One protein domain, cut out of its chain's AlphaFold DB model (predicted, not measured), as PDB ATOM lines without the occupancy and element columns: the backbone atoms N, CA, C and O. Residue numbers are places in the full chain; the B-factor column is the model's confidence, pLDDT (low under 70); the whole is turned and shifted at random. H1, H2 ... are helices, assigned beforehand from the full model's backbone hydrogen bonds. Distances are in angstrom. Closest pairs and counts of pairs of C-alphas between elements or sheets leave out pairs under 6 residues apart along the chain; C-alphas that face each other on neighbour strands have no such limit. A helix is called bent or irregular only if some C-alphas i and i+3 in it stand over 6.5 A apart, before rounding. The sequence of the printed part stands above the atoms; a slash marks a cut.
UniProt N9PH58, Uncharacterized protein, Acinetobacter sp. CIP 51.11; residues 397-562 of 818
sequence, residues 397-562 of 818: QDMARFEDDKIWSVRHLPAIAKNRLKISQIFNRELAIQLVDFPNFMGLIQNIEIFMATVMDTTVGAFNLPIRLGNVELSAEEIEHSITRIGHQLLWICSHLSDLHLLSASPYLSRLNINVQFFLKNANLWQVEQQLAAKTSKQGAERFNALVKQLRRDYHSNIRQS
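Overview. This is residues 397 to 562 of the 818 residues of an uncharacterized protein of Acinetobacter sp. CIP 51.11 (UniProt N9PH58). Two helices side by side, H3 and H5, form the middle, with H2 folded back along H3 as a helical hairpin and the longest helix, H9, crossing H3 and H5 at nearly a right angle on another side with few contacts. H6, H7 and H8 fill in round H3 and H5, H1 sits by the start of H5, and a long loop, residues 458 to 475, leads to H4 at the end of the long axis opposite H2. The printed part has 166 residues with nine named helices, H1 to H9 in order, and no named strand; its class is all helix. It is compact, with a radius of gyration of the C-alphas of 16.3 A, and its outline is elongated, spanning 55 by 35 by 33 A.

Arrangement. H9, residues 538 to 560, only just touches H3, residues 439 to 457, with 3 pairs of C-alphas within 8 A. The closest are those of Met 456 and Arg 552, 6.6 A apart, and the two helices are about perpendicular at 88 degrees. H3 is the hub, touching four helices. It forms a hairpin with H2, residues 415 to 434, at a shallow tilt of 20 degrees, opposite ways; the closest C-alphas are those of Ala 432 and Pro 439, 5.4 A apart. H3 touches H5, residues 485 to 494, at 34 degrees, a tilt only just short of steep, opposite ways; the C-alphas of Phe 451 and Gln 489 come closest, at 6.2 A. With residues 445 to 452 alone, H3 touches H7, residues 514 to 526, about perpendicular at 87 degrees, the closest C-alphas being Ile 448 and Val 516 at 6.1 A. H7 touches H6, residues 497 to 505, with residues 520 to 521 alone; the C-alphas of Ser 504 and Leu 520 are closest, at 5.7 A. H5 touches H1, residues 405 to 408, closest at the C-alphas of Ile 407 and Arg 485, 6.0 A. H5 also touches H8, residues 528 to 533, closest at the C-alphas of Cys 494 and Val 528, 7.3 A. H4, residues 476 to 481, touches no helix but is near H9. The helix packing is mostly crossed, only just: 2 of 6 touching pairs given a tilt are shallow. Each O i to N i+4 pair is within hydrogen-bond range in H2, H4, H5, H6, H8 and H9, against 13 of 15 in H3 and 6 of 9 in H7, while H1 is too short for such a pair.

Along the chain. H9 measures 32.4 A, H2 29.2 A, H3 28.4 A and H7 18.6 A from first to last C-alpha. H1 begins at C-alpha 405 (28.008, 114.817, 191.754), and H9 ends at C-alpha 560 (49.571, 116.365, 165.900). H3 is irregular, with C-alphas 440 and 443 7.5 A apart; H7 is irregular only just, with C-alphas 521 and 524 6.8 A apart.

Size, cuts and confidence. The C-alphas farthest apart are those of Gln 434 and Leu 469, 56.1 A. The printed part has no cut, and the link from H3 to H4 is long. Mean pLDDT of the printed part is 72.4, with 70 residues under 70, among them 426 to 440, 502 to 514 and 521 to 533.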
ATOM      1  N   GLN A 397      21.396 127.439 179.548       74.94
ATOM      2  CA  GLN A 397      21.882 127.859 180.860       74.94
ATOM      3  C   GLN A 397      21.013 127.338 182.015       74.94
ATOM      4  O   GLN A 397      21.546 126.902 183.033       74.94
ATOM      5  N   ASP A 398      19.690 127.307 181.858       74.69
ATOM      6  CA  ASP A 398      18.785 126.767 182.882       74.69
ATOM      7  C   ASP A 398      18.971 125.252 183.077       74.69
ATOM      8  O   ASP A 398      18.789 124.741 184.181       74.69
ATOM      9  N   MET A 399      19.394 124.535 182.029       72.31
ATOM     10  CA  MET A 399      19.736 123.107 182.106       72.31
ATOM     11  C   MET A 399      21.095 122.839 182.775       72.31
ATOM     12  O   MET A 399      21.378 121.703 183.154       72.31
ATOM     13  N   ALA A 400      21.942 123.862 182.941       62.78
ATOM     14  CA  ALA A 400      23.248 123.728 183.588       62.78
ATOM     15  C   ALA A 400      23.158 123.576 185.119       62.78
ATOM     16  O   ALA A 400      24.124 123.145 185.743       62.78
ATOM     17  N   ARG A 401      21.996 123.867 185.729       58.47
ATOM     18  CA  ARG A 401      21.746 123.772 187.185       58.47
ATOM     19  C   ARG A 401      21.587 122.334 187.709       58.47
ATOM     20  O   ARG A 401      20.978 122.112 188.749       58.47
ATOM     21  N   PHE A 402      22.092 121.348 186.977       58.72
ATOM     22  CA  PHE A 402      21.997 119.944 187.354       58.72
ATOM     23  C   PHE A 402      23.042 119.608 188.433       58.72
ATOM     24  O   PHE A 402      24.220 119.411 188.133       58.72
ATOM     25  N   GLU A 403      22.611 119.549 189.693       54.19
ATOM     26  CA  GLU A 403      23.436 119.181 190.852       54.19
ATOM     27  C   GLU A 403      23.456 117.655 191.059       54.19
ATOM     28  O   GLU A 403      22.862 117.123 191.993       54.19
ATOM     29  N   ASP A 404      24.130 116.916 190.173       66.12
ATOM     30  CA  ASP A 404      24.465 115.510 190.440       66.12
ATOM     31  C   ASP A 404      25.981 115.307 190.410       66.12
ATOM     32  O   ASP A 404      26.604 115.236 189.346       66.12
ATOM     33  N   ASP A 405      26.583 115.127 191.586       67.88
ATOM     34  CA  ASP A 405      28.008 114.817 191.754       67.88
ATOM     35  C   ASP A 405      28.456 113.591 190.938       67.88
ATOM     36  O   ASP A 405      29.639 113.427 190.602       67.88
ATOM     37  N   LYS A 406      27.519 112.712 190.552       77.50
ATOM     38  CA  LYS A 406      27.818 111.549 189.716       77.50
ATOM     39  C   LYS A 406      28.338 111.933 188.338       77.50
ATOM     40  O   LYS A 406      29.053 111.098 187.773       77.50
ATOM     41  N   ILE A 407      28.078 113.136 187.803       83.88
ATOM     42  CA  ILE A 407      28.601 113.569 186.488       83.88
ATOM     43  C   ILE A 407      30.128 113.742 186.496       83.88
ATOM     44  O   ILE A 407      30.787 113.487 185.482       83.88
ATOM     45  N   TRP A 408      30.729 114.019 187.655       88.12
ATOM     46  CA  TRP A 408      32.183 114.155 187.826       88.12
ATOM     47  C   TRP A 408      32.884 112.839 188.207       88.12
ATOM     48  O   TRP A 408      34.111 112.753 188.228       88.12
ATOM     49  N   SER A 409      32.125 111.760 188.435       84.62
ATOM     50  CA  SER A 409      32.664 110.423 188.731       84.62
ATOM     51  C   SER A 409      33.593 109.861 187.642       84.62
ATOM     52  O   SER A 409      33.184 109.472 186.550       84.62
ATOM     53  N   VAL A 410      34.859 109.649 187.982       84.62
ATOM     54  CA  VAL A 410      35.867 109.109 187.054       84.62
ATOM     55  C   VAL A 410      35.783 107.589 186.850       84.62
ATOM     56  O   VAL A 410      36.652 107.022 186.200       84.62
ATOM     57  N   ARG A 411      34.775 106.889 187.403       83.19
ATOM     58  CA  ARG A 411      34.685 105.407 187.383       83.19
ATOM     59  C   ARG A 411      34.663 104.804 185.977       83.19
ATOM     60  O   ARG A 411      35.199 103.712 185.805       83.19
ATOM     61  N   HIS A 412      34.082 105.510 185.016       80.25
ATOM     62  CA  HIS A 412      33.972 105.084 183.622       80.25
ATOM     63  C   HIS A 412      35.310 105.150 182.868       80.25
ATOM     64  O   HIS A 412      35.515 104.377 181.944       80.25
ATOM     65  N   LEU A 413      36.241 106.003 183.310       81.50
ATOM     66  CA  LEU A 413      37.511 106.221 182.622       81.50
ATOM     67  C   LEU A 413      38.491 105.035 182.789       81.50
ATOM     68  O   LEU A 413      38.482 104.349 183.824       81.50
ATOM     69  N   PRO A 414      39.422 104.831 181.841       75.56
ATOM     70  CA  PRO A 414      40.509 103.866 181.964       75.56
ATOM     71  C   PRO A 414      41.399 104.122 183.189       75.56
ATOM     72  O   PRO A 414      41.541 105.252 183.664       75.56
ATOM     73  N   ALA A 415      42.065 103.076 183.689       69.06
ATOM     74  CA  ALA A 415      42.939 103.167 184.865       69.06
ATOM     75  C   ALA A 415      44.041 104.235 184.718       69.06
ATOM     76  O   ALA A 415      44.341 104.957 185.667       69.06
ATOM     77  N   ILE A 416      44.589 104.383 183.509       62.47
ATOM     78  CA  ILE A 416      45.611 105.385 183.183       62.47
ATOM     79  C   ILE A 416      45.051 106.810 183.330       62.47
ATOM     80  O   ILE A 416      45.673 107.650 183.981       62.47
ATOM     81  N   ALA A 417      43.850 107.074 182.806       68.62
ATOM     82  CA  ALA A 417      43.194 108.378 182.914       68.62
ATOM     83  C   ALA A 417      42.814 108.715 184.366       68.62
ATOM     84  O   ALA A 417      43.023 109.842 184.812       68.62
ATOM     85  N   LYS A 418      42.338 107.728 185.140       75.44
ATOM     86  CA  LYS A 418      42.058 107.886 186.578       75.44
ATOM     87  C   LYS A 418      43.306 108.256 187.373       75.44
ATOM     88  O   LYS A 418      43.254 109.159 188.204       75.44
ATOM     89  N   ASN A 419      44.423 107.576 187.117       66.88
ATOM     90  CA  ASN A 419      45.692 107.890 187.769       66.88
ATOM     91  C   ASN A 419      46.141 109.310 187.413       66.88
ATOM     92  O   ASN A 419      46.452 110.081 188.317       66.88
ATOM     93  N   ARG A 420      46.066 109.690 186.128       69.50
ATOM     94  CA  ARG A 420      46.369 111.051 185.658       69.50
ATOM     95  C   ARG A 420      45.553 112.112 186.397       69.50
ATOM     96  O   ARG A 420      46.121 113.094 186.851       69.50
ATOM     97  N   LEU A 421      44.242 111.916 186.539       76.06
ATOM     98  CA  LEU A 421      43.366 112.879 187.214       76.06
ATOM     99  C   LEU A 421      43.682 113.007 188.708       76.06
ATOM    100  O   LEU A 421      43.750 114.122 189.212       76.06
ATOM    101  N   LYS A 422      43.958 111.896 189.406       71.06
ATOM    102  CA  LYS A 422      44.400 111.929 190.813       71.06
ATOM    103  C   LYS A 422      45.690 112.726 191.000       71.06
ATOM    104  O   LYS A 422      45.821 113.474 191.961       71.06
ATOM    105  N   ILE A 423      46.643 112.561 190.088       68.19
ATOM    106  CA  ILE A 423      47.909 113.303 190.113       68.19
ATOM    107  C   ILE A 423      47.656 114.787 189.886       68.19
ATOM    108  O   ILE A 423      48.183 115.625 190.608       68.19
ATOM    109  N   SER A 424      46.830 115.097 188.894       69.56
ATOM    110  CA  SER A 424      46.494 116.463 188.534       69.56
ATOM    111  C   SER A 424      45.806 117.216 189.676       69.56
ATOM    112  O   SER A 424      46.155 118.357 189.953       69.56
ATOM    113  N   GLN A 425      44.929 116.541 190.428       72.31
ATOM    114  CA  GLN A 425      44.340 117.072 191.663       72.31
ATOM    115  C   GLN A 425      45.404 117.484 192.680       72.31
ATOM    116  O   GLN A 425      45.333 118.577 193.236       72.31
ATOM    117  N   ILE A 426      46.387 116.614 192.927       67.94
ATOM    118  CA  ILE A 426      47.478 116.887 193.870       67.94
ATOM    119  C   ILE A 426      48.322 118.058 193.357       67.94
ATOM    120  O   ILE A 426      48.584 118.995 194.105       67.94
ATOM    121  N   PHE A 427      48.694 118.044 192.074       69.19
ATOM    122  CA  PHE A 427      49.498 119.106 191.473       69.19
ATOM    123  C   PHE A 427      48.800 120.466 191.534       69.19
ATOM    124  O   PHE A 427      49.391 121.430 192.007       69.19
ATOM    125  N   ASN A 428      47.540 120.545 191.102       68.50
ATOM    126  CA  ASN A 428      46.787 121.795 191.095       68.50
ATOM    127  C   ASN A 428      46.635 122.346 192.527       68.50
ATOM    128  O   ASN A 428      46.729 123.551 192.728       68.50
ATOM    129  N   ARG A 429      46.469 121.481 193.543       69.12
ATOM    130  CA  ARG A 429      46.408 121.916 194.951       69.12
ATOM    131  C   ARG A 429      47.747 122.452 195.451       69.12
ATOM    132  O   ARG A 429      47.766 123.470 196.132       69.12
ATOM    133  N   GLU A 430      48.858 121.804 195.104       67.12
ATOM    134  CA  GLU A 430      50.199 122.325 195.408       67.12
ATOM    135  C   GLU A 430      50.454 123.662 194.690       67.12
ATOM    136  O   GLU A 430      51.018 124.579 195.283       67.12
ATOM    137  N   LEU A 431      49.987 123.807 193.445       63.22
ATOM    138  CA  LEU A 431      50.062 125.055 192.684       63.22
ATOM    139  C   LEU A 431      49.247 126.172 193.354       63.22
ATOM    140  O   LEU A 431      49.741 127.287 193.485       63.22
ATOM    141  N   ALA A 432      48.028 125.880 193.814       61.72
ATOM    142  CA  ALA A 432      47.176 126.856 194.494       61.72
ATOM    143  C   ALA A 432      47.777 127.350 195.814       61.72
ATOM    144  O   ALA A 432      47.658 128.523 196.136       61.72
ATOM    145  N   ILE A 433      48.485 126.496 196.557       60.81
ATOM    146  CA  ILE A 433      49.187 126.919 197.781       60.81
ATOM    147  C   ILE A 433      50.341 127.877 197.459       60.81
ATOM    148  O   ILE A 433      50.639 128.776 198.239       60.81
ATOM    149  N   GLN A 434      50.982 127.716 196.300       55.25
ATOM    150  CA  GLN A 434      52.038 128.622 195.838       55.25
ATOM    151  C   GLN A 434      51.496 129.943 195.272       55.25
ATOM    152  O   GLN A 434      52.250 130.906 195.143       55.25
ATOM    153  N   LEU A 435      50.214 129.988 194.906       53.59
ATOM    154  CA  LEU A 435      49.567 131.102 194.226       53.59
ATOM    155  C   LEU A 435      48.391 131.581 195.086       53.59
ATOM    156  O   LEU A 435      47.270 131.112 194.923       53.59
ATOM    157  N   VAL A 436      48.668 132.502 196.015       50.19
ATOM    158  CA  VAL A 436      47.754 132.970 197.082       50.19
ATOM    159  C   VAL A 436      46.355 133.379 196.570       50.19
ATOM    160  O   VAL A 436      45.371 133.152 197.269       50.19
ATOM    161  N   ASP A 437      46.241 133.854 195.325       52.66
ATOM    162  CA  ASP A 437      44.983 134.310 194.700       52.66
ATOM    163  C   ASP A 437      44.249 133.234 193.869       52.66
ATOM    164  O   ASP A 437      43.224 133.494 193.238       52.66
ATOM    165  N   PHE A 438      44.771 132.005 193.829       59.97
ATOM    166  CA  PHE A 438      44.274 130.914 192.986       59.97
ATOM    167  C   PHE A 438      43.273 129.898 193.599       59.97
ATOM    168  O   PHE A 438      42.744 129.084 192.832       59.97
ATOM    169  N   PRO A 439      42.969 129.859 194.919       56.81
ATOM    170  CA  PRO A 439      42.232 128.733 195.505       56.81
ATOM    171  C   PRO A 439      40.773 128.623 195.032       56.81
ATOM    172  O   PRO A 439      40.242 127.513 194.972       56.81
ATOM    173  N   ASN A 440      40.149 129.729 194.612       66.25
ATOM    174  CA  ASN A 440      38.735 129.758 194.211       66.25
ATOM    175  C   ASN A 440      38.450 129.009 192.893       66.25
ATOM    176  O   ASN A 440      37.328 128.558 192.677       66.25
ATOM    177  N   PHE A 441      39.455 128.795 192.036       74.31
ATOM    178  CA  PHE A 441      39.271 128.151 190.723       74.31
ATOM    179  C   PHE A 441      39.569 126.647 190.719       74.31
ATOM    180  O   PHE A 441      39.404 125.973 189.702       74.31
ATOM    181  N   MET A 442      39.996 126.093 191.853       73.69
ATOM    182  CA  MET A 442      40.497 124.721 191.943       73.69
ATOM    183  C   MET A 442      39.473 123.654 191.549       73.69
ATOM    184  O   MET A 442      39.816 122.699 190.845       73.69
ATOM    185  N   GLY A 443      38.216 123.823 191.965       80.12
ATOM    186  CA  GLY A 443      37.127 122.929 191.566       80.12
ATOM    187  C   GLY A 443      36.877 122.976 190.057       80.12
ATOM    188  O   GLY A 443      36.793 121.934 189.407       80.12
ATOM    189  N   LEU A 444      36.852 124.181 189.482       84.06
ATOM    190  CA  LEU A 444      36.626 124.402 188.055       84.06
ATOM    191  C   LEU A 444      37.751 123.812 187.194       84.06
ATOM    192  O   LEU A 444      37.478 123.077 186.248       84.06
ATOM    193  N   ILE A 445      39.015 124.051 187.558       82.19
ATOM    194  CA  ILE A 445      40.194 123.483 186.882       82.19
ATOM    195  C   ILE A 445      40.112 121.958 186.869       82.19
ATOM    196  O   ILE A 445      40.296 121.326 185.827       82.19
ATOM    197  N   GLN A 446      39.788 121.362 188.017       84.69
ATOM    198  CA  GLN A 446      39.675 119.917 188.125       84.69
ATOM    199  C   GLN A 446      38.545 119.353 187.258       84.69
ATOM    200  O   GLN A 446      38.707 118.303 186.628       84.69
ATOM    201  N   ASN A 447      37.415 120.051 187.210       89.12
ATOM    202  CA  ASN A 447      36.265 119.668 186.404       89.12
ATOM    203  C   ASN A 447      36.568 119.773 184.905       89.12
ATOM    204  O   ASN A 447      36.238 118.850 184.163       89.12
ATOM    205  N   ILE A 448      37.298 120.805 184.465       88.12
ATOM    206  CA  ILE A 448      37.781 120.926 183.079       88.12
ATOM    207  C   ILE A 448      38.680 119.743 182.707       88.12
ATOM    208  O   ILE A 448      38.562 119.186 181.616       88.12
ATOM    209  N   GLU A 449      39.562 119.295 183.600       84.69
ATOM    210  CA  GLU A 449      40.411 118.135 183.319       84.69
ATOM    211  C   GLU A 449      39.632 116.825 183.208       84.69
ATOM    212  O   GLU A 449      39.933 116.007 182.333       84.69
ATOM    213  N   ILE A 450      38.650 116.613 184.090       88.56
ATOM    214  CA  ILE A 450      37.756 115.449 184.039       88.56
ATOM    215  C   ILE A 450      36.940 115.489 182.746       88.56
ATOM    216  O   ILE A 450      36.831 114.468 182.064       88.56
ATOM    217  N   PHE A 451      36.422 116.660 182.380       91.12
ATOM    218  CA  PHE A 451      35.702 116.882 181.133       91.12
ATOM    219  C   PHE A 451      36.575 116.543 179.925       91.12
ATOM    220  O   PHE A 451      36.202 115.684 179.132       91.12
ATOM    221  N   MET A 452      37.781 117.107 179.828       85.44
ATOM    222  CA  MET A 452      38.712 116.797 178.739       85.44
ATOM    223  C   MET A 452      39.073 115.309 178.714       85.44
ATOM    224  O   MET A 452      39.103 114.706 177.648       85.44
ATOM    225  N   ALA A 453      39.287 114.669 179.868       83.44
ATOM    226  CA  ALA A 453      39.502 113.223 179.922       83.44
ATOM    227  C   ALA A 453      38.311 112.433 179.358       83.44
ATOM    228  O   ALA A 453      38.520 111.467 178.633       83.44
ATOM    229  N   THR A 454      37.090 112.873 179.657       87.00
ATOM    230  CA  THR A 454      35.847 112.255 179.185       87.00
ATOM    231  C   THR A 454      35.665 112.469 177.678       87.00
ATOM    232  O   THR A 454      35.409 111.511 176.955       87.00
ATOM    233  N   VAL A 455      35.885 113.688 177.169       86.12
ATOM    234  CA  VAL A 455      35.812 114.030 175.731       86.12
ATOM    235  C   VAL A 455      36.734 113.156 174.881       86.12
ATOM    236  O   VAL A 455      36.374 112.799 173.754       86.12
ATOM    237  N   MET A 456      37.905 112.811 175.422       79.31
ATOM    238  CA  MET A 456      38.894 111.968 174.749       79.31
ATOM    239  C   MET A 456      38.602 110.464 174.843       79.31
ATOM    240  O   MET A 456      39.116 109.712 174.021       79.31
ATOM    241  N   ASP A 457      37.812 110.023 175.823       79.88
ATOM    242  CA  ASP A 457      37.535 108.602 176.079       79.88
ATOM    243  C   ASP A 457      36.285 108.090 175.347       79.88
ATOM    244  O   ASP A 457      36.208 106.923 174.974       79.88
ATOM    245  N   THR A 458      35.307 108.962 175.095       78.50
ATOM    246  CA  THR A 458      34.071 108.597 174.391       78.50
ATOM    247  C   THR A 458      33.927 109.321 173.057       78.50
ATOM    248  O   THR A 458      34.428 110.426 172.862       78.50
ATOM    249  N   THR A 459      33.214 108.697 172.118       78.94
ATOM    250  CA  THR A 459      32.841 109.279 170.820       78.94
ATOM    251  C   THR A 459      31.509 110.024 170.862       78.94
ATOM    252  O   THR A 459      31.220 110.796 169.942       78.94
ATOM    253  N   VAL A 460      30.733 109.836 171.933       83.88
ATOM    254  CA  VAL A 460      29.411 110.436 172.136       83.88
ATOM    255  C   VAL A 460      29.519 111.972 172.162       83.88
ATOM    256  O   VAL A 460      30.535 112.532 172.587       83.88
ATOM    257  N   GLY A 461      28.500 112.648 171.621       86.25
ATOM    258  CA  GLY A 461      28.374 114.109 171.643       86.25
ATOM    259  C   GLY A 461      27.893 114.636 172.998       86.25
ATOM    260  O   GLY A 461      27.751 113.877 173.945       86.25
ATOM    261  N   ALA A 462      27.612 115.934 173.092       88.62
ATOM    262  CA  ALA A 462      26.951 116.528 174.253       88.62
ATOM    263  C   ALA A 462      25.498 116.025 174.426       88.62
ATOM    264  O   ALA A 462      25.068 115.798 175.555       88.62
ATOM    265  N   PHE A 463      24.785 115.763 173.330       90.25
ATOM    266  CA  PHE A 463      23.392 115.313 173.279       90.25
ATOM    267  C   PHE A 463      23.250 114.062 172.399       90.25
ATOM    268  O   PHE A 463      23.753 114.027 171.273       90.25
ATOM    269  N   ASN A 464      22.534 113.047 172.883       89.56
ATOM    270  CA  ASN A 464      22.185 111.832 172.149       89.56
ATOM    271  C   ASN A 464      20.778 111.961 171.547       89.56
ATOM    272  O   ASN A 464      19.808 111.409 172.065       89.56
ATOM    273  N   LEU A 465      20.667 112.771 170.492       83.94
ATOM    274  CA  LEU A 465      19.381 113.148 169.904       83.94
ATOM    275  C   LEU A 465      18.696 111.952 169.206       83.94
ATOM    276  O   LEU A 465      19.371 111.203 168.491       83.94
ATOM    277  N   PRO A 466      17.365 111.789 169.335       75.44
ATOM    278  CA  PRO A 466      16.624 110.761 168.612       75.44
ATOM    279  C   PRO A 466      16.724 110.962 167.092       75.44
ATOM    280  O   PRO A 466      16.522 112.069 166.585       75.44
ATOM    281  N   ILE A 467      16.977 109.884 166.346       65.19
ATOM    282  CA  ILE A 467      16.977 109.920 164.878       65.19
ATOM    283  C   ILE A 467      15.521 109.893 164.395       65.19
ATOM    284  O   ILE A 467      14.843 108.874 164.517       65.19
ATOM    285  N   ARG A 468      15.037 111.005 163.831       61.69
ATOM    286  CA  ARG A 468      13.731 111.093 163.153       61.69
ATOM    287  C   ARG A 468      13.914 111.508 161.691       61.69
ATOM    288  O   ARG A 468      14.789 112.315 161.381       61.69
ATOM    289  N   LEU A 469      13.089 110.954 160.801       38.22
ATOM    290  CA  LEU A 469      13.012 111.347 159.391       38.22
ATOM    291  C   LEU A 469      12.367 112.745 159.275       38.22
ATOM    292  O   LEU A 469      11.236 112.934 159.716       38.22
ATOM    293  N   GLY A 470      13.081 113.709 158.679       46.31
ATOM    294  CA  GLY A 470      12.619 115.089 158.436       46.31
ATOM    295  C   GLY A 470      13.108 116.142 159.449       46.31
ATOM    296  O   GLY A 470      13.670 115.817 160.495       46.31
ATOM    297  N   ASN A 471      12.873 117.429 159.149       52.59
ATOM    298  CA  ASN A 471      13.171 118.576 160.032       52.59
ATOM    299  C   ASN A 471      12.130 118.726 161.159       52.59
ATOM    300  O   ASN A 471      11.652 119.820 161.437       52.59
ATOM    301  N   VAL A 472      11.743 117.619 161.793       58.12
ATOM    302  CA  VAL A 472      10.832 117.659 162.940       58.12
ATOM    303  C   VAL A 472      11.615 118.141 164.157       58.12
ATOM    304  O   VAL A 472      12.657 117.573 164.506       58.12
ATOM    305  N   GLU A 473      11.127 119.207 164.778       63.50
ATOM    306  CA  GLU A 473      11.708 119.760 165.991       63.50
ATOM    307  C   GLU A 473      11.409 118.869 167.201       63.50
ATOM    308  O   GLU A 473      10.303 118.349 167.351       63.50
ATOM    309  N   LEU A 474      12.417 118.664 168.052       67.31
ATOM    310  CA  LEU A 474      12.292 117.872 169.275       67.31
ATOM    311  C   LEU A 474      11.618 118.697 170.376       67.31
ATOM    312  O   LEU A 474      11.805 119.922 170.445       67.31
ATOM    313  N   SER A 475      10.862 118.028 171.248       70.00
ATOM    314  CA  SER A 475      10.302 118.663 172.442       70.00
ATOM    315  C   SER A 475      11.416 119.069 173.421       70.00
ATOM    316  O   SER A 475      12.528 118.536 173.379       70.00
ATOM    317  N   ALA A 476      11.136 120.022 174.315       67.88
ATOM    318  CA  ALA A 476      12.097 120.425 175.346       67.88
ATOM    319  C   ALA A 476      12.482 119.246 176.256       67.88
ATOM    320  O   ALA A 476      13.653 119.077 176.583       67.88
ATOM    321  N   GLU A 477      11.512 118.392 176.587       74.44
ATOM    322  CA  GLU A 477      11.715 117.197 177.402       74.44
ATOM    323  C   GLU A 477      12.579 116.151 176.684       74.44
ATOM    324  O   GLU A 477      13.465 115.562 177.297       74.44
ATOM    325  N   GLU A 478      12.391 115.951 175.376       77.56
ATOM    326  CA  GLU A 478      13.244 115.060 174.579       77.56
ATOM    327  C   GLU A 478      14.689 115.567 174.509       77.56
ATOM    328  O   GLU A 478      15.628 114.774 174.562       77.56
ATOM    329  N   ILE A 479      14.881 116.887 174.408       79.44
ATOM    330  CA  ILE A 479      16.213 117.499 174.422       79.44
ATOM    331  C   ILE A 479      16.853 117.345 175.809       79.44
ATOM    332  O   ILE A 479      18.008 116.928 175.882       79.44
ATOM    333  N   GLU A 480      16.115 117.608 176.890       79.81
ATOM    334  CA  GLU A 480      16.591 117.472 178.276       79.81
ATOM    335  C   GLU A 480      17.000 116.021 178.590       79.81
ATOM    336  O   GLU A 480      18.109 115.779 179.064       79.81
ATOM    337  N   HIS A 481      16.189 115.032 178.201       83.81
ATOM    338  CA  HIS A 481      16.518 113.609 178.370       83.81
ATOM    339  C   HIS A 481      17.648 113.119 177.456       83.81
ATOM    340  O   HIS A 481      18.246 112.072 177.712       83.81
ATOM    341  N   SER A 482      17.953 113.848 176.380       86.56
ATOM    342  CA  SER A 482      19.050 113.501 175.476       86.56
ATOM    343  C   SER A 482      20.418 113.975 175.971       86.56
ATOM    344  O   SER A 482      21.432 113.596 175.375       86.56
ATOM    345  N   ILE A 483      20.487 114.793 177.030       88.38
ATOM    346  CA  ILE A 483      21.761 115.298 177.547       88.38
ATOM    347  C   ILE A 483      22.612 114.120 178.019       88.38
ATOM    348  O   ILE A 483      22.220 113.281 178.826       88.38
ATOM    349  N   THR A 484      23.826 114.050 177.493       89.25
ATOM    350  CA  THR A 484      24.787 113.017 177.870       89.25
ATOM    351  C   THR A 484      25.622 113.496 179.052       89.25
ATOM    352  O   THR A 484      25.645 114.678 179.394       89.25
ATOM    353  N   ARG A 485      26.426 112.600 179.629       88.56
ATOM    354  CA  ARG A 485      27.413 112.976 180.648       88.56
ATOM    355  C   ARG A 485      28.313 114.142 180.213       88.56
ATOM    356  O   ARG A 485      28.547 115.047 181.006       88.56
ATOM    357  N   ILE A 486      28.803 114.122 178.969       90.12
ATOM    358  CA  ILE A 486      29.638 115.201 178.421       90.12
ATOM    359  C   ILE A 486      28.832 116.490 178.309       90.12
ATOM    360  O   ILE A 486      29.360 117.553 178.614       90.12
ATOM    361  N   GLY A 487      27.566 116.400 177.896       89.69
ATOM    362  CA  GLY A 487      26.668 117.550 177.821       89.69
ATOM    363  C   GLY A 487      26.485 118.219 179.178       89.69
ATOM    364  O   GLY A 487      26.709 119.419 179.288       89.69
ATOM    365  N   HIS A 488      26.189 117.444 180.226       88.31
ATOM    366  CA  HIS A 488      26.077 117.977 181.586       88.31
ATOM    367  C   HIS A 488      27.383 118.612 182.076       88.31
ATOM    368  O   HIS A 488      27.360 119.719 182.604       88.31
ATOM    369  N   GLN A 489      28.529 117.952 181.865       90.12
ATOM    370  CA  GLN A 489      29.835 118.508 182.238       90.12
ATOM    371  C   GLN A 489      30.137 119.820 181.497       90.12
ATOM    372  O   GLN A 489      30.611 120.772 182.110       90.12
ATOM    373  N   LEU A 490      29.855 119.878 180.192       89.06
ATOM    374  CA  LEU A 490      30.075 121.061 179.365       89.06
ATOM    375  C   LEU A 490      29.177 122.217 179.803       89.06
ATOM    376  O   LEU A 490      29.684 123.301 180.063       89.06
ATOM    377  N   LEU A 491      27.867 121.986 179.929       87.62
ATOM    378  CA  LEU A 491      26.914 123.013 180.355       87.62
ATOM    379  C   LEU A 491      27.266 123.562 181.743       87.62
ATOM    380  O   LEU A 491      27.240 124.774 181.929       87.62
ATOM    381  N   TRP A 492      27.674 122.697 182.679       88.56
ATOM    382  CA  TRP A 492      28.138 123.114 184.005       88.56
ATOM    383  C   TRP A 492      29.424 123.947 183.946       88.56
ATOM    384  O   TRP A 492      29.530 124.975 184.608       88.56
ATOM    385  N   ILE A 493      30.418 123.560 183.139       87.25
ATOM    386  CA  ILE A 493      31.638 124.371 182.979       87.25
ATOM    387  C   ILE A 493      31.272 125.741 182.403       87.25
ATOM    388  O   ILE A 493      31.729 126.770 182.896       87.25
ATOM    389  N   CYS A 494      30.404 125.766 181.396       82.62
ATOM    390  CA  CYS A 494      29.980 126.997 180.750       82.62
ATOM    391  C   CYS A 494      29.041 127.847 181.628       82.62
ATOM    392  O   CYS A 494      28.926 129.040 181.387       82.62
ATOM    393  N   SER A 495      28.416 127.321 182.685       79.12
ATOM    394  CA  SER A 495      27.706 128.179 183.646       79.12
ATOM    395  C   SER A 495      28.651 129.019 184.517       79.12
ATOM    396  O   SER A 495      28.192 129.954 185.164       79.12
ATOM    397  N   HIS A 496      29.955 128.726 184.506       82.00
ATOM    398  CA  HIS A 496      31.004 129.443 185.242       82.00
ATOM    399  C   HIS A 496      31.830 130.364 184.317       82.00
ATOM    400  O   HIS A 496      33.039 130.509 184.481       82.00
ATOM    401  N   LEU A 497      31.200 130.976 183.306       75.50
ATOM    402  CA  LEU A 497      31.876 131.808 182.294       75.50
ATOM    403  C   LEU A 497      32.721 132.944 182.880       75.50
ATOM    404  O   LEU A 497      33.846 133.148 182.433       75.50
ATOM    405  N   SER A 498      32.219 133.651 183.895       72.62
ATOM    406  CA  SER A 498      32.971 134.724 184.557       72.62
ATOM    407  C   SER A 498      34.287 134.210 185.146       72.62
ATOM    408  O   SER A 498      35.337 134.815 184.937       72.62
ATOM    409  N   ASP A 499      34.250 133.042 185.788       78.12
ATOM    410  CA  ASP A 499      35.432 132.396 186.354       78.12
ATOM    411  C   ASP A 499      36.379 131.885 185.264       78.12
ATOM    412  O   ASP A 499      37.595 132.015 185.388       78.12
ATOM    413  N   LEU A 500      35.844 131.352 184.159       76.62
ATOM    414  CA  LEU A 500      36.640 130.951 182.995       76.62
ATOM    415  C   LEU A 500      37.355 132.145 182.355       76.62
ATOM    416  O   LEU A 500      38.524 132.023 181.991       76.62
ATOM    417  N   HIS A 501      36.688 133.295 182.241       73.38
ATOM    418  CA  HIS A 501      37.287 134.521 181.721       73.38
ATOM    419  C   HIS A 501      38.415 135.011 182.626       73.38
ATOM    420  O   HIS A 501      39.519 135.245 182.130       73.38
ATOM    421  N   LEU A 502      38.190 135.063 183.941       68.56
ATOM    422  CA  LEU A 502      39.228 135.395 184.921       68.56
ATOM    423  C   LEU A 502      40.411 134.421 184.842       68.56
ATOM    424  O   LEU A 502      41.566 134.844 184.800       68.56
ATOM    425  N   LEU A 503      40.138 133.118 184.735       69.56
ATOM    426  CA  LEU A 503      41.161 132.082 184.617       69.56
ATOM    427  C   LEU A 503      41.934 132.169 183.288       69.56
ATOM    428  O   LEU A 503      43.135 131.904 183.256       69.56
ATOM    429  N   SER A 504      41.273 132.570 182.200       67.56
ATOM    430  CA  SER A 504      41.892 132.768 180.881       67.56
ATOM    431  C   SER A 504      42.758 134.031 180.808       67.56
ATOM    432  O   SER A 504      43.808 134.015 180.167       67.56
ATOM    433  N   ALA A 505      42.354 135.102 181.498       62.06
ATOM    434  CA  ALA A 505      43.105 136.351 181.613       62.06
ATOM    435  C   ALA A 505      44.209 136.277 182.682       62.06
ATOM    436  O   ALA A 505      45.076 137.149 182.754       62.06
ATOM    437  N   SER A 506      44.185 135.229 183.507       58.84
ATOM    438  CA  SER A 506      45.124 135.035 184.600       58.84
ATOM    439  C   SER A 506      46.570 134.913 184.099       58.84
ATOM    440  O   SER A 506      46.846 134.119 183.189       58.84
ATOM    441  N   PRO A 507      47.544 135.577 184.755       55.97
ATOM    442  CA  PRO A 507      48.967 135.376 184.463       55.97
ATOM    443  C   PRO A 507      49.411 133.920 184.712       55.97
ATOM    444  O   PRO A 507      50.440 133.471 184.196       55.97
ATOM    445  N   TYR A 508      48.614 133.150 185.460       59.72
ATOM    446  CA  TYR A 508      48.870 131.757 185.808       59.72
ATOM    447  C   TYR A 508      48.374 130.750 184.766       59.72
ATOM    448  O   TYR A 508      48.669 129.566 184.913       59.72
ATOM    449  N   LEU A 509      47.709 131.182 183.682       59.81
ATOM    450  CA  LEU A 509      47.247 130.291 182.607       59.81
ATOM    451  C   LEU A 509      48.373 129.372 182.111       59.81
ATOM    452  O   LEU A 509      48.181 128.174 181.953       59.81
ATOM    453  N   SER A 510      49.582 129.910 181.933       56.06
ATOM    454  CA  SER A 510      50.749 129.140 181.475       56.06
ATOM    455  C   SER A 510      51.237 128.061 182.454       56.06
ATOM    456  O   SER A 510      51.983 127.171 182.041       56.06
ATOM    457  N   ARG A 511      50.822 128.132 183.725       58.16
ATOM    458  CA  ARG A 511      51.159 127.183 184.798       58.16
ATOM    459  C   ARG A 511      50.083 126.111 185.016       58.16
ATOM    460  O   ARG A 511      50.300 125.192 185.798       58.16
ATOM    461  N   LEU A 512      48.934 126.217 184.344       64.25
ATOM    462  CA  LEU A 512      47.858 125.229 184.421       64.25
ATOM    463  C   LEU A 512      48.179 123.962 183.620       64.25
ATOM    464  O   LEU A 512      49.029 123.965 182.735       64.25
ATOM    465  N   ASN A 513      47.449 122.876 183.868       67.19
ATOM    466  CA  ASN A 513      47.539 121.663 183.054       67.19
ATOM    467  C   ASN A 513      47.273 121.960 181.567       67.19
ATOM    468  O   ASN A 513      46.350 122.704 181.234       67.19
ATOM    469  N   ILE A 514      48.030 121.327 180.664       67.25
ATOM    470  CA  ILE A 514      47.888 121.473 179.209       67.25
ATOM    471  C   ILE A 514      46.449 121.284 178.705       67.25
ATOM    472  O   ILE A 514      46.028 121.996 177.800       67.25
ATOM    473  N   ASN A 515      45.664 120.388 179.313       73.00
ATOM    474  CA  ASN A 515      44.255 120.187 178.958       73.00
ATOM    475  C   ASN A 515      43.393 121.404 179.317       73.00
ATOM    476  O   ASN A 515      42.506 121.776 178.556       73.00
ATOM    477  N   VAL A 516      43.675 122.029 180.459       74.50
ATOM    478  CA  VAL A 516      42.977 123.228 180.939       74.50
ATOM    479  C   VAL A 516      43.396 124.434 180.111       74.50
ATOM    480  O   VAL A 516      42.542 125.171 179.635       74.50
ATOM    481  N   GLN A 517      44.697 124.586 179.842       71.69
ATOM    482  CA  GLN A 517      45.204 125.615 178.932       71.69
ATOM    483  C   GLN A 517      44.575 125.504 177.547       71.69
ATOM    484  O   GLN A 517      44.151 126.505 176.976       71.69
ATOM    485  N   PHE A 518      44.522 124.284 177.004       72.38
ATOM    486  CA  PHE A 518      43.908 124.012 175.715       72.38
ATOM    487  C   PHE A 518      42.432 124.405 175.726       72.38
ATOM    488  O   PHE A 518      41.996 125.136 174.842       72.38
ATOM    489  N   PHE A 519      41.679 123.966 176.736       80.38
ATOM    490  CA  PHE A 519      40.270 124.312 176.859       80.38
ATOM    491  C   PHE A 519      40.067 125.834 176.918       80.38
ATOM    492  O   PHE A 519      39.348 126.380 176.090       80.38
ATOM    493  N   LEU A 520      40.764 126.532 177.820       74.38
ATOM    494  CA  LEU A 520      40.602 127.976 178.039       74.38
ATOM    495  C   LEU A 520      41.001 128.822 176.825       74.38
ATOM    496  O   LEU A 520      40.309 129.779 176.494       74.38
ATOM    497  N   LYS A 521      42.083 128.462 176.123       69.12
ATOM    498  CA  LYS A 521      42.516 129.185 174.913       69.12
ATOM    499  C   LYS A 521      41.523 129.073 173.764       69.12
ATOM    500  O   LYS A 521      41.460 129.974 172.934       69.12
ATOM    501  N   ASN A 522      40.778 127.974 173.703       67.69
ATOM    502  CA  ASN A 522      39.804 127.750 172.643       67.69
ATOM    503  C   ASN A 522      38.372 128.129 173.064       67.69
ATOM    504  O   ASN A 522      37.545 128.373 172.192       67.69
ATOM    505  N   ALA A 523      38.093 128.271 174.366       65.75
ATOM    506  CA  ALA A 523      36.772 128.617 174.899       65.75
ATOM    507  C   ALA A 523      36.200 129.920 174.313       65.75
ATOM    508  O   ALA A 523      35.040 129.953 173.900       65.75
ATOM    509  N   ASN A 524      37.027 130.964 174.191       55.62
ATOM    510  CA  ASN A 524      36.597 132.270 173.674       55.62
ATOM    511  C   ASN A 524      36.261 132.245 172.169       55.62
ATOM    512  O   ASN A 524      35.497 133.080 171.694       55.62
ATOM    513  N   LEU A 525      36.789 131.274 171.411       52.47
ATOM    514  CA  LEU A 525      36.530 131.139 169.969       52.47
ATOM    515  C   LEU A 525      35.153 130.534 169.669       52.47
ATOM    516  O   LEU A 525      34.690 130.577 168.532       52.47
ATOM    517  N   TRP A 526      34.498 129.951 170.670       57.78
ATOM    518  CA  TRP A 526      33.307 129.133 170.471       57.78
ATOM    519  C   TRP A 526      31.978 129.882 170.634       57.78
ATOM    520  O   TRP A 526      30.924 129.268 170.465       57.78
ATOM    521  N   GLN A 527      32.004 131.187 170.945       63.00
ATOM    522  CA  GLN A 527      30.801 132.023 171.135       63.00
ATOM    523  C   GLN A 527      29.767 131.388 172.090       63.00
ATOM    524  O   GLN A 527      28.554 131.496 171.899       63.00
ATOM    525  N   VAL A 528      30.252 130.684 173.119       64.00
ATOM    526  CA  VAL A 528      29.431 129.827 173.993       64.00
ATOM    527  C   VAL A 528      28.372 130.626 174.756       64.00
ATOM    528  O   VAL A 528      27.284 130.114 175.000       64.00
ATOM    529  N   GLU A 529      28.643 131.895 175.062       64.25
ATOM    530  CA  GLU A 529      27.720 132.795 175.766       64.25
ATOM    531  C   GLU A 529      26.385 132.961 175.025       64.25
ATOM    532  O   GLU A 529      25.315 132.805 175.612       64.25
ATOM    533  N   GLN A 530      26.441 133.193 173.710       65.56
ATOM    534  CA  GLN A 530      25.243 133.339 172.880       65.56
ATOM    535  C   GLN A 530      24.471 132.018 172.768       65.56
ATOM    536  O   GLN A 530      23.243 132.017 172.703       65.56
ATOM    537  N   GLN A 531      25.177 130.883 172.768       69.25
ATOM    538  CA  GLN A 531      24.559 129.556 172.692       69.25
ATOM    539  C   GLN A 531      23.915 129.124 174.016       69.25
ATOM    540  O   GLN A 531      22.905 128.427 173.995       69.25
ATOM    541  N   LEU A 532      24.458 129.552 175.160       68.50
ATOM    542  CA  LEU A 532      23.899 129.268 176.484       68.50
ATOM    543  C   LEU A 532      22.612 130.044 176.767       68.50
ATOM    544  O   LEU A 532      21.665 129.474 177.311       68.50
ATOM    545  N   ALA A 533      22.580 131.320 176.378       68.06
ATOM    546  CA  ALA A 533      21.403 132.174 176.520       68.06
ATOM    547  C   ALA A 533      20.262 131.770 175.567       68.06
ATOM    548  O   ALA A 533      19.103 132.126 175.786       68.06
ATOM    549  N   ALA A 534      20.574 131.012 174.509       71.25
ATOM    550  CA  ALA A 534      19.582 130.526 173.565       71.25
ATOM    551  C   ALA A 534      18.618 129.515 174.210       71.25
ATOM    552  O   ALA A 534      18.974 128.717 175.083       71.25
ATOM    553  N   LYS A 535      17.372 129.529 173.732       75.81
ATOM    554  CA  LYS A 535      16.345 128.548 174.096       75.81
ATOM    555  C   LYS A 535      16.713 127.156 173.581       75.81
ATOM    556  O   LYS A 535      17.342 127.010 172.528       75.81
ATOM    557  N   THR A 536      16.307 126.126 174.323       73.31
ATOM    558  CA  THR A 536      16.580 124.732 173.953       73.31
ATOM    559  C   THR A 536      15.949 124.356 172.618       73.31
ATOM    560  O   THR A 536      14.734 124.354 172.443       73.31
ATOM    561  N   SER A 537      16.793 123.991 171.660       77.06
ATOM    562  CA  SER A 537      16.388 123.605 170.308       77.06
ATOM    563  C   SER A 537      17.252 122.458 169.803       77.06
ATOM    564  O   SER A 537      18.380 122.256 170.269       77.06
ATOM    565  N   LYS A 538      16.739 121.715 168.816       76.31
ATOM    566  CA  LYS A 538      17.505 120.648 168.157       76.31
ATOM    567  C   LYS A 538      18.790 121.207 167.539       76.31
ATOM    568  O   LYS A 538      19.862 120.651 167.752       76.31
ATOM    569  N   GLN A 539      18.697 122.352 166.859       77.12
ATOM    570  CA  GLN A 539      19.852 123.017 166.257       77.12
ATOM    571  C   GLN A 539      20.871 123.474 167.314       77.12
ATOM    572  O   GLN A 539      22.074 123.339 167.104       77.12
ATOM    573  N   GLY A 540      20.417 123.984 168.465       77.44
ATOM    574  CA  GLY A 540      21.297 124.322 169.587       77.44
ATOM    575  C   GLY A 540      22.039 123.098 170.132       77.44
ATOM    576  O   GLY A 540      23.260 123.126 170.273       77.44
ATOM    577  N   ALA A 541      21.333 121.986 170.342       82.25
ATOM    578  CA  ALA A 541      21.935 120.728 170.786       82.25
ATOM    579  C   ALA A 541      22.947 120.169 169.763       82.25
ATOM    580  O   ALA A 541      24.026 119.697 170.131       82.25
ATOM    581  N   GLU A 542      22.649 120.279 168.465       81.69
ATOM    582  CA  GLU A 542      23.571 119.921 167.382       81.69
ATOM    583  C   GLU A 542      24.821 120.814 167.353       81.69
ATOM    584  O   GLU A 542      25.916 120.309 167.095       81.69
ATOM    585  N   ARG A 543      24.706 122.110 167.681       81.06
ATOM    586  CA  ARG A 543      25.863 123.014 167.828       81.06
ATOM    587  C   ARG A 543      26.765 122.595 168.988       81.06
ATOM    588  O   ARG A 543      27.975 122.515 168.799       81.06
ATOM    589  N   PHE A 544      26.203 122.222 170.139       85.56
ATOM    590  CA  PHE A 544      26.991 121.666 171.249       85.56
ATOM    591  C   PHE A 544      27.658 120.329 170.880       85.56
ATOM    592  O   PHE A 544      28.820 120.095 171.216       85.56
ATOM    593  N   ASN A 545      26.974 119.462 170.124       87.25
ATOM    594  CA  ASN A 545      27.580 118.247 169.567       87.25
ATOM    595  C   ASN A 545      28.745 118.557 168.622       87.25
ATOM    596  O   ASN A 545      29.798 117.916 168.702       87.25
ATOM    597  N   ALA A 546      28.572 119.542 167.741       83.31
ATOM    598  CA  ALA A 546      29.619 120.005 166.842       83.31
ATOM    599  C   ALA A 546      30.808 120.575 167.623       83.31
ATOM    600  O   ALA A 546      31.942 120.264 167.278       83.31
ATOM    601  N   LEU A 547      30.562 121.309 168.711       83.44
ATOM    602  CA  LEU A 547      31.596 121.851 169.587       83.44
ATOM    603  C   LEU A 547      32.426 120.750 170.253       83.44
ATOM    604  O   LEU A 547      33.648 120.784 170.162       83.44
ATOM    605  N   VAL A 548      31.798 119.724 170.839       85.38
ATOM    606  CA  VAL A 548      32.522 118.566 171.408       85.38
ATOM    607  C   VAL A 548      33.345 117.848 170.335       85.38
ATOM    608  O   VAL A 548      34.492 117.458 170.562       85.38
ATOM    609  N   LYS A 549      32.780 117.688 169.133       84.56
ATOM    610  CA  LYS A 549      33.480 117.077 167.998       84.56
ATOM    611  C   LYS A 549      34.666 117.928 167.542       84.56
ATOM    612  O   LYS A 549      35.712 117.370 167.210       84.56
ATOM    613  N   GLN A 550      34.504 119.246 167.527       80.50
ATOM    614  CA  GLN A 550      35.530 120.209 167.154       80.50
ATOM    615  C   GLN A 550      36.652 120.232 168.191       80.50
ATOM    616  O   GLN A 550      37.794 120.016 167.821       80.50
ATOM    617  N   LEU A 551      36.328 120.312 169.484       79.81
ATOM    618  CA  LEU A 551      37.252 120.119 170.608       79.81
ATOM    619  C   LEU A 551      38.117 118.869 170.435       79.81
ATOM    620  O   LEU A 551      39.335 118.935 170.551       79.81
ATOM    621  N   ARG A 552      37.495 117.728 170.118       80.38
ATOM    622  CA  ARG A 552      38.205 116.460 169.906       80.38
ATOM    623  C   ARG A 552      39.142 116.533 168.697       80.38
ATOM    624  O   ARG A 552      40.289 116.098 168.779       80.38
ATOM    625  N   ARG A 553      38.669 117.092 167.578       75.94
ATOM    626  CA  ARG A 553      39.472 117.288 166.359       75.94
ATOM    627  C   ARG A 553      40.640 118.232 166.600       75.94
ATOM    628  O   ARG A 553      41.754 117.876 166.244       75.94
ATOM    629  N   ASP A 554      40.402 119.373 167.228       71.19
ATOM    630  CA  ASP A 554      41.402 120.401 167.508       71.19
ATOM    631  C   ASP A 554      42.403 119.927 168.542       71.19
ATOM    632  O   ASP A 554      43.582 120.225 168.416       71.19
ATOM    633  N   TYR A 555      41.976 119.147 169.532       70.25
ATOM    634  CA  TYR A 555      42.888 118.530 170.483       70.25
ATOM    635  C   TYR A 555      43.813 117.553 169.757       70.25
ATOM    636  O   TYR A 555      45.027 117.661 169.876       70.25
ATOM    637  N   HIS A 556      43.271 116.665 168.918       64.12
ATOM    638  CA  HIS A 556      44.090 115.763 168.108       64.12
ATOM    639  C   HIS A 556      44.948 116.493 167.062       64.12
ATOM    640  O   HIS A 556      46.073 116.068 166.825       64.12
ATOM    641  N   SER A 557      44.455 117.571 166.448       56.06
ATOM    642  CA  SER A 557      45.150 118.341 165.407       56.06
ATOM    643  C   SER A 557      46.253 119.221 165.990       56.06
ATOM    644  O   SER A 557      47.385 119.142 165.535       56.06
ATOM    645  N   ASN A 558      45.971 119.995 167.040       48.00
ATOM    646  CA  ASN A 558      46.969 120.814 167.736       48.00
ATOM    647  C   ASN A 558      48.007 119.964 168.468       48.00
ATOM    648  O   ASN A 558      49.161 120.379 168.572       48.00
ATOM    649  N   ILE A 559      47.634 118.765 168.932       45.97
ATOM    650  CA  ILE A 559      48.618 117.783 169.389       45.97
ATOM    651  C   ILE A 559      49.441 117.288 168.206       45.97
ATOM    652  O   ILE A 559      50.650 117.420 168.276       45.97
ATOM    653  N   ARG A 560      48.839 116.819 167.103       32.47
ATOM    654  CA  ARG A 560      49.571 116.365 165.900       32.47
ATOM    655  C   ARG A 560      50.476 117.433 165.274       32.47
ATOM    656  O   ARG A 560      51.469 117.064 164.668       32.47
ATOM    657  N   GLN A 561      50.143 118.718 165.406       34.25
ATOM    658  CA  GLN A 561      50.871 119.840 164.800       34.25
ATOM    659  C   GLN A 561      51.847 120.557 165.741       34.25
ATOM    660  O   GLN A 561      52.493 121.493 165.290       34.25
ATOM    661  N   SER A 562      51.904 120.211 167.033       39.44
ATOM    662  CA  SER A 562      52.400 121.058 168.137       39.44
ATOM    663  C   SER A 562      53.390 122.187 167.786       39.44
ATOM    664  O   SER A 562      54.587 122.112 168.054       39.44
TER     665      SER A 562